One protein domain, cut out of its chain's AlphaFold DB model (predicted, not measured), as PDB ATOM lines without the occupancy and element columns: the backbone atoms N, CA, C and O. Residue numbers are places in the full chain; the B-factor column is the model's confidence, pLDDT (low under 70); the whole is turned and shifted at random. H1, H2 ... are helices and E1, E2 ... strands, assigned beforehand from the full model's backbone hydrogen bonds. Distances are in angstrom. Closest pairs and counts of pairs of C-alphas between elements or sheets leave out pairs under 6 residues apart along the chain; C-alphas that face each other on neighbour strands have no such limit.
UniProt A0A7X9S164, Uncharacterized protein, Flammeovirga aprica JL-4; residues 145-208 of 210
ATOM      1  N   TYR A 145     -43.495  19.109  28.971       68.44
ATOM      2  CA  TYR A 145     -42.532  20.156  28.620       68.44
ATOM      3  C   TYR A 145     -42.686  21.344  29.561       68.44
ATOM      4  O   TYR A 145     -43.790  21.820  29.808       68.44
ATOM      5  N   SER A 146     -41.571  21.838  30.090       71.06
ATOM      6  CA  SER A 146     -41.552  23.008  30.973       71.06
ATOM      7  C   SER A 146     -40.903  24.194  30.277       71.06
ATOM      8  O   SER A 146     -40.000  24.031  29.457       71.06
ATOM      9  N   VAL A 147     -41.358  25.392  30.628       66.12
ATOM     10  CA  VAL A 147     -40.787  26.641  30.120       66.12
ATOM     11  C   VAL A 147     -39.325  26.770  30.580       66.12
ATOM     12  O   VAL A 147     -39.063  26.648  31.781       66.12
ATOM     13  N   PRO A 148     -38.362  27.040  29.677       64.06
ATOM     14  CA  PRO A 148     -36.979  27.299  30.048       64.06
ATOM     15  C   PRO A 148     -36.869  28.502  30.988       64.06
ATOM     16  O   PRO A 148     -37.532  29.521  30.789       64.06
ATOM     17  N   GLY A 149     -35.976  28.421  31.978       56.69
ATOM     18  CA  GLY A 149     -35.836  29.445  33.022       56.69
ATOM     19  C   GLY A 149     -35.575  30.867  32.508       56.69
ATOM     20  O   GLY A 149     -35.952  31.823  33.177       56.69
ATOM     21  N   ILE A 150     -35.014  31.020  31.301       58.94
ATOM     22  CA  ILE A 150     -34.800  32.329  30.668       58.94
ATOM     23  C   ILE A 150     -36.113  33.087  30.425       58.94
ATOM     24  O   ILE A 150     -36.171  34.285  30.664       58.94
ATOM     25  N   PHE A 151     -37.193  32.397  30.050       66.06
ATOM     26  CA  PHE A 151     -38.504  33.024  29.853       66.06
ATOM     27  C   PHE A 151     -39.138  33.441  31.182       66.06
ATOM     28  O   PHE A 151     -39.775  34.484  31.263       66.06
ATOM     29  N   LEU A 152     -38.916  32.665  32.249       65.62
ATOM     30  CA  LEU A 152     -39.386  33.016  33.594       65.62
ATOM     31  C   LEU A 152     -38.634  34.224  34.170       65.62
ATOM     32  O   LEU A 152     -39.222  35.003  34.913       65.62
ATOM     33  N   ALA A 153     -37.351  34.372  33.834       62.72
ATOM     34  CA  ALA A 153     -36.510  35.472  34.299       62.72
ATOM     35  C   ALA A 153     -36.805  36.803  33.589       62.72
ATOM     36  O   ALA A 153     -36.632  37.857  34.193       62.72
ATOM     37  N   LEU A 154     -37.249  36.757  32.330       62.94
ATOM     38  CA  LEU A 154     -37.562  37.958  31.550       62.94
ATOM     39  C   LEU A 154     -38.877  38.622  31.971       62.94
ATOM     40  O   LEU A 154     -39.048  39.810  31.734       62.94
ATOM     41  N   GLY A 155     -39.796  37.882  32.600       62.31
ATOM     42  CA  GLY A 155     -41.095  38.420  33.022       62.31
ATOM     43  C   GLY A 155     -42.028  38.809  31.868       62.31
ATOM     44  O   GLY A 155     -43.112  39.325  32.129       62.31
ATOM     45  N   ASP A 156     -41.623  38.546  30.625       64.44
ATOM     46  CA  ASP A 156     -42.414  38.784  29.422       64.44
ATOM     47  C   ASP A 156     -43.443  37.675  29.199       64.44
ATOM     48  O   ASP A 156     -43.209  36.502  29.517       64.44
ATOM     49  N   ASP A 157     -44.562  38.045  28.574       81.44
ATOM     50  CA  ASP A 157     -45.526  37.079  28.062       81.44
ATOM     51  C   ASP A 157     -44.839  36.133  27.066       81.44
ATOM     52  O   ASP A 157     -44.114  36.544  26.150       81.44
ATOM     53  N   TYR A 158     -45.082  34.838  27.243       82.81
ATOM     54  CA  TYR A 158     -44.581  33.793  26.358       82.81
ATOM     55  C   TYR A 158     -45.729  32.908  25.892       82.81
ATOM     56  O   TYR A 158     -46.733  32.720  26.582       82.81
ATOM     57  N   LYS A 159     -45.568  32.320  24.710       89.75
ATOM     58  CA  LYS A 159     -46.513  31.370  24.139       89.75
ATOM     59  C   LYS A 159     -45.814  30.128  23.620       89.75
ATOM     60  O   LYS A 159     -44.744  30.202  23.016       89.75
ATOM     61  N   TRP A 160     -46.448  28.987  23.848       89.62
ATOM     62  CA  TRP A 160     -46.142  27.755  23.142       89.62
ATOM     63  C   TRP A 160     -46.804  27.798  21.773       89.62
ATOM     64  O   TRP A 160     -47.993  28.100  21.681       89.62
ATOM     65  N   ILE A 161     -46.038  27.481  20.738       92.94
ATOM     66  CA  ILE A 161     -46.509  27.273  19.376       92.94
ATOM     67  C   ILE A 161     -46.409  25.780  19.088       92.94
ATOM     68  O   ILE A 161     -45.308  25.228  19.018       92.94
ATOM     69  N   LEU A 162     -47.560  25.133  18.942       90.81
ATOM     70  CA  LEU A 162     -47.665  23.732  18.549       90.81
ATOM     71  C   LEU A 162     -48.048  23.685  17.076       90.81
ATOM     72  O   LEU A 162     -48.978  24.374  16.669       90.81
ATOM     73  N   THR A 163     -47.351  22.884  16.278       88.69
ATOM     74  CA  THR A 163     -47.778  22.573  14.907       88.69
ATOM     75  C   THR A 163     -48.130  21.105  14.835       88.69
ATOM     76  O   THR A 163     -47.330  20.256  15.231       88.69
ATOM     77  N   THR A 164     -49.323  20.816  14.350       85.25
ATOM     78  CA  THR A 164     -49.865  19.464  14.218       85.25
ATOM     79  C   THR A 164     -49.561  18.852  12.851       85.25
ATOM     80  O   THR A 164     -49.099  19.519  11.921       85.25
ATOM     81  N   SER A 165     -49.821  17.554  12.715       79.31
ATOM     82  CA  SER A 165     -49.634  16.769  11.491       79.31
ATOM     83  C   SER A 165     -50.456  17.280  10.298       79.31
ATOM     84  O   SER A 165     -50.008  17.176   9.157       79.31
ATOM     85  N   ASN A 166     -51.618  17.894  10.545       84.56
ATOM     86  CA  ASN A 166     -52.459  18.549   9.534       84.56
ATOM     87  C   ASN A 166     -52.056  20.018   9.264       84.56
ATOM     88  O   ASN A 166     -52.781  20.730   8.573       84.56
ATOM     89  N   SER A 167     -50.896  20.466   9.766       86.38
ATOM     90  CA  SER A 167     -50.395  21.849   9.676       86.38
ATOM     91  C   SER A 167     -51.233  22.900  10.420       86.38
ATOM     92  O   SER A 167     -51.058  24.097  10.186       86.38
ATOM     93  N   GLU A 168     -52.115  22.486  11.330       92.88
ATOM     94  CA  GLU A 168     -52.787  23.396  12.256       92.88
ATOM     95  C   GLU A 168     -51.786  23.945  13.286       92.88
ATOM     96  O   GLU A 168     -50.838  23.271  13.701       92.88
ATOM     97  N   VAL A 169     -51.981  25.206  13.673       93.81
ATOM     98  CA  VAL A 169     -51.142  25.891  14.658       93.81
ATOM     99  C   VAL A 169     -51.971  26.194  15.897       93.81
ATOM    100  O   VAL A 169     -52.962  26.918  15.820       93.81
ATOM    101  N   ILE A 170     -51.533  25.673  17.040       92.38
ATOM    102  CA  ILE A 170     -52.157  25.897  18.346       92.38
ATOM    103  C   ILE A 170     -51.241  26.808  19.163       92.38
ATOM    104  O   ILE A 170     -50.058  26.510  19.343       92.38
ATOM    105  N   GLU A 171     -51.789  27.909  19.678       93.56
ATOM    106  CA  GLU A 171     -51.060  28.845  20.538       93.56
ATOM    107  C   GLU A 171     -51.538  28.751  21.989       93.56
ATOM    108  O   GLU A 171     -52.736  28.823  22.266       93.56
ATOM    109  N   ILE A 172     -50.604  28.621  22.934       89.94
ATOM    110  CA  ILE A 172     -50.922  28.541  24.367       89.94
ATOM    111  C   ILE A 172     -50.071  29.548  25.130       89.94
ATOM    112  O   ILE A 172     -48.869  29.351  25.312       89.94
ATOM    113  N   ALA A 173     -50.703  30.616  25.608       89.31
ATOM    114  CA  ALA A 173     -50.035  31.674  26.357       89.31
ATOM    115  C   ALA A 173     -49.816  31.301  27.832       89.31
ATOM    116  O   ALA A 173     -50.669  30.678  28.467       89.31
ATOM    117  N   ASN A 174     -48.679  31.726  28.386       80.06
ATOM    118  CA  ASN A 174     -48.396  31.810  29.822       80.06
ATOM    119  C   ASN A 174     -48.588  30.511  30.629       80.06
ATOM    120  O   ASN A 174     -48.813  30.532  31.844       80.06
ATOM    121  N   LYS A 175     -48.451  29.356  29.971       84.31
ATOM    122  CA  LYS A 175     -48.534  28.040  30.612       84.31
ATOM    123  C   LYS A 175     -47.133  27.541  30.964       84.31
ATOM    124  O   LYS A 175     -46.351  27.198  30.085       84.31
ATOM    125  N   LYS A 176     -46.815  27.446  32.259       78.88
ATOM    126  CA  LYS A 176     -45.476  27.029  32.736       78.88
ATOM    127  C   LYS A 176     -45.095  25.594  32.354       78.88
ATOM    128  O   LYS A 176     -43.908  25.284  32.256       78.88
ATOM    129  N   LYS A 177     -46.098  24.731  32.183       78.88
ATOM    130  CA  LYS A 177     -45.950  23.323  31.815       78.88
ATOM    131  C   LYS A 177     -46.973  22.938  30.757       78.88
ATOM    132  O   LYS A 177     -48.148  23.277  30.886       78.88
ATOM    133  N   LEU A 178     -46.536  22.202  29.751       76.44
ATOM    134  CA  LEU A 178     -47.360  21.670  28.682       76.44
ATOM    135  C   LEU A 178     -47.339  20.143  28.751       76.44
ATOM    136  O   LEU A 178     -46.256  19.567  28.774       76.44
ATOM    137  N   ASN A 179     -48.513  19.512  28.768       80.56
ATOM    138  CA  ASN A 179     -48.639  18.076  28.561       80.56
ATOM    139  C   ASN A 179     -49.063  17.826  27.103       80.56
ATOM    140  O   ASN A 179     -50.122  18.287  26.694       80.56
ATOM    141  N   LEU A 180     -48.229  17.153  26.310       73.12
ATOM    142  CA  LEU A 180     -48.504  16.770  24.926       73.12
ATOM    143  C   LEU A 180     -49.523  15.632  24.815       73.12
ATOM    144  O   LEU A 180     -50.068  15.457  23.732       73.12
ATOM    145  N   ASP A 181     -49.858  14.921  25.899       70.38
ATOM    146  CA  ASP A 181     -51.010  14.001  25.891       70.38
ATOM    147  C   ASP A 181     -52.325  14.736  25.597       70.38
ATOM    148  O   ASP A 181     -53.248  14.162  25.021       70.38
ATOM    149  N   ASP A 182     -52.388  16.026  25.939       76.31
ATOM    150  CA  ASP A 182     -53.519  16.890  25.611       76.31
ATOM    151  C   ASP A 182     -53.535  17.278  24.111       76.31
ATOM    152  O   ASP A 182     -54.518  17.851  23.638       76.31
ATOM    153  N   TYR A 183     -52.463  16.988  23.357       78.31
ATOM    154  CA  TYR A 183     -52.248  17.411  21.966       78.31
ATOM    155  C   TYR A 183     -51.633  16.287  21.098       78.31
ATOM    156  O   TYR A 183     -50.500  16.412  20.620       78.31
ATOM    157  N   PRO A 184     -52.372  15.188  20.856       69.75
ATOM    158  CA  PRO A 184     -51.836  13.950  20.276       69.75
ATOM    159  C   PRO A 184     -51.321  14.081  18.834       69.75
ATOM    160  O   PRO A 184     -50.512  13.265  18.405       69.75
ATOM    161  N   ASP A 185     -51.760  15.100  18.095       75.56
ATOM    162  CA  ASP A 185     -51.399  15.298  16.687       75.56
ATOM    163  C   ASP A 185     -50.209  16.251  16.490       75.56
ATOM    164  O   ASP A 185     -49.872  16.587  15.353       75.56
ATOM    165  N   VAL A 186     -49.576  16.726  17.569       76.81
ATOM    166  CA  VAL A 186     -48.480  17.706  17.511       76.81
ATOM    167  C   VAL A 186     -47.185  17.071  17.011       76.81
ATOM    168  O   VAL A 186     -46.641  16.159  17.623       76.81
ATOM    169  N   ILE A 187     -46.642  17.623  15.924       76.69
ATOM    170  CA  ILE A 187     -45.374  17.200  15.312       76.69
ATOM    171  C   ILE A 187     -44.233  18.183  15.570       76.69
ATOM    172  O   ILE A 187     -43.072  17.806  15.442       76.69
ATOM    173  N   THR A 188     -44.519  19.436  15.934       80.19
ATOM    174  CA  THR A 188     -43.474  20.365  16.381       80.19
ATOM    175  C   THR A 188     -43.926  21.246  17.534       80.19
ATOM    176  O   THR A 188     -45.082  21.661  17.580       80.19
ATOM    177  N   LEU A 189     -42.985  21.592  18.406       82.81
ATOM    178  CA  LEU A 189     -43.157  22.464  19.565       82.81
ATOM    179  C   LEU A 189     -42.114  23.581  19.546       82.81
ATOM    180  O   LEU A 189     -40.933  23.338  19.307       82.81
ATOM    181  N   GLU A 190     -42.532  24.796  19.865       86.44
ATOM    182  CA  GLU A 190     -41.656  25.958  20.007       86.44
ATOM    183  C   GLU A 190     -42.171  26.884  21.113       86.44
ATOM    184  O   GLU A 190     -43.374  26.958  21.347       86.44
ATOM    185  N   ILE A 191     -41.275  27.607  21.788       84.50
ATOM    186  CA  ILE A 191     -41.636  28.689  22.709       84.50
ATOM    187  C   ILE A 191     -41.189  30.007  22.105       84.50
ATOM    188  O   ILE A 191     -40.047  30.159  21.659       84.50
ATOM    189  N   GLN A 192     -42.094  30.974  22.130       87.62
ATOM    190  CA  GLN A 192     -41.850  32.324  21.658       87.62
ATOM    191  C   GLN A 192     -42.216  33.332  22.745       87.62
ATOM    192  O   GLN A 192     -43.234  33.188  23.419       87.62
ATOM    193  N   SER A 193     -41.408  34.375  22.880       83.12
ATOM    194  CA  SER A 193     -41.756  35.635  23.534       83.12
ATOM    195  C   SER A 193     -41.492  36.793  22.571       83.12
ATOM    196  O   SER A 193     -41.046  36.589  21.438       83.12
ATOM    197  N   SER A 194     -41.746  38.020  23.018       81.44
ATOM    198  CA  SER A 194     -41.367  39.243  22.299       81.44
ATOM    199  C   SER A 194     -39.859  39.345  22.025       81.44
ATOM    200  O   SER A 194     -39.461  39.973  21.044       81.44
ATOM    201  N   LEU A 195     -39.024  38.731  22.871       75.88
ATOM    202  CA  LEU A 195     -37.564  38.861  22.837       75.88
ATOM    203  C   LEU A 195     -36.837  37.598  22.365       75.88
ATOM    204  O   LEU A 195     -35.739  37.694  21.817       75.88
ATOM    205  N   ILE A 196     -37.400  36.413  22.609       74.12
ATOM    206  CA  ILE A 196     -36.710  35.138  22.396       74.12
ATOM    207  C   ILE A 196     -37.616  34.157  21.671       74.12
ATOM    208  O   ILE A 196     -38.769  33.943  22.034       74.12
ATOM    209  N   LYS A 197     -37.040  33.487  20.679       78.62
ATOM    210  CA  LYS A 197     -37.641  32.356  19.986       78.62
ATOM    211  C   LYS A 197     -36.734  31.143  20.152       78.62
ATOM    212  O   LYS A 197     -35.559  31.206  19.790       78.62
ATOM    213  N   THR A 198     -37.248  30.063  20.738       69.94
ATOM    214  CA  THR A 198     -36.485  28.810  20.827       69.94
ATOM    215  C   THR A 198     -36.436  28.123  19.467       69.94
ATOM    216  O   THR A 198     -37.341  28.312  18.664       69.94
ATOM    217  N   PRO A 199     -35.446  27.262  19.198       73.00
ATOM    218  CA  PRO A 199     -35.530  26.334  18.077       73.00
ATOM    219  C   PRO A 199     -36.782  25.452  18.176       73.00
ATOM    220  O   PRO A 199     -37.214  25.102  19.279       73.00
ATOM    221  N   LYS A 200     -37.332  25.058  17.023       78.94
ATOM    222  CA  LYS A 200     -38.412  24.070  16.959       78.94
ATOM    223  C   LYS A 200     -37.899  22.702  17.396       78.94
ATOM    224  O   LYS A 200     -36.873  22.231  16.907       78.94
ATOM    225  N   ILE A 201     -38.646  22.058  18.279       69.19
ATOM    226  CA  ILE A 201     -38.482  20.651  18.625       69.19
ATOM    227  C   ILE A 201     -39.427  19.876  17.714       69.19
ATOM    228  O   ILE A 201     -40.631  20.104  17.767       69.19
ATOM    229  N   SER A 202     -38.889  19.000  16.871       72.44
ATOM    230  CA  SER A 202     -39.692  18.117  16.022       72.44
ATOM    231  C   SER A 202     -39.885  16.765  16.697       72.44
ATOM    232  O   SER A 202     -38.936  16.194  17.232       72.44
ATOM    233  N   PHE A 203     -41.103  16.244  16.631       63.19
ATOM    234  CA  PHE A 203     -41.472  14.919  17.103       63.19
ATOM    235  C   PHE A 203     -41.652  14.003  15.896       63.19
ATOM    236  O   PHE A 203     -42.312  14.364  14.919       63.19
ATOM    237  N   SER A 204     -41.045  12.818  15.942       51.16
ATOM    238  CA  SER A 204     -41.402  11.745  15.019       51.16
ATOM    239  C   SER A 204     -42.785  11.220  15.403       51.16
ATOM    240  O   SER A 204     -43.077  11.080  16.591       51.16
ATOM    241  N   GLN A 205     -43.623  10.898  14.412       46.59
ATOM    242  CA  GLN A 205     -44.963  10.327  14.635       46.59
ATOM    243  C   GLN A 205     -44.937   9.046  15.494       46.59
ATOM    244  O   GLN A 205     -45.928   8.712  16.142       46.59
ATOM    245  N   ASP A 206     -43.780   8.385  15.583       37.72
ATOM    246  CA  ASP A 206     -43.553   7.201  16.414       37.72
ATOM    247  C   ASP A 206     -43.565   7.480  17.932       37.72
ATOM    248  O   ASP A 206     -43.693   6.555  18.726       37.72
ATOM    249  N   LEU A 207     -43.452   8.743  18.372       34.84
ATOM    250  CA  LEU A 207     -43.545   9.110  19.797       34.84
ATOM    251  C   LEU A 207     -44.995   9.258  20.288       34.84
ATOM    252  O   LEU A 207     -45.227   9.326  21.494       34.84
ATOM    253  N   THR A 208     -45.961   9.306  19.368       33.50
ATOM    254  CA  THR A 208     -47.388   9.557  19.640       33.50
ATOM    255  C   THR A 208     -48.275   8.313  19.506       33.50
ATOM    256  O   THR A 208     -49.478   8.381  19.767       33.50
TER     257      THR A 208
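Overview. This is residues 145 to 208 of the 210 residues of an uncharacterized protein of Flammeovirga aprica JL-4 (UniProt A0A7X9S164). A narrow, twisted sheet of three antiparallel strands, E2 - E1 - E4, runs along the longest axis, with the small helix H1 at one end; residues 194 to 208 fold back along E4. The 64 printed residues, H1 E1 E2 E3 E4 in order, are mixed, helices and strands, under half in named elements. The whole is compact, radius of gyration of the C-alphas 11.7 A, yet elongated, 34 by 18 by 17 A.

Along the chain. Find C-alpha 149 at (-35.836, 29.445, 33.022), where H1, residues 149 to 154, begins. Then come E1, 158 to 164, 19.5 A; E2, 169 to 173, 13.1 A; E3, 177 to 179; and E4, 186 to 193, 20.1 A, ending at (-41.756, 35.635, 23.534).

Arrangement. E1 and E2 form a hairpin, at 158 degrees; find N 160 and O 172, 2.9 A. E1 and E4 are antiparallel at 161 degrees; find N 161 and O 190, 2.8 A. H1, every O i to N i+4 pair within hydrogen-bond range, only grazes the sheet with residues 151 to 154. E3 pairs with no named strand.

Size, cuts and confidence. The farthest C-alphas, of Gly 155 and Asp 206, are 35.4 A apart. The printed part has no cut and no long link. Look for pLDDT under 70 at 20 residues, among them 147 to 156.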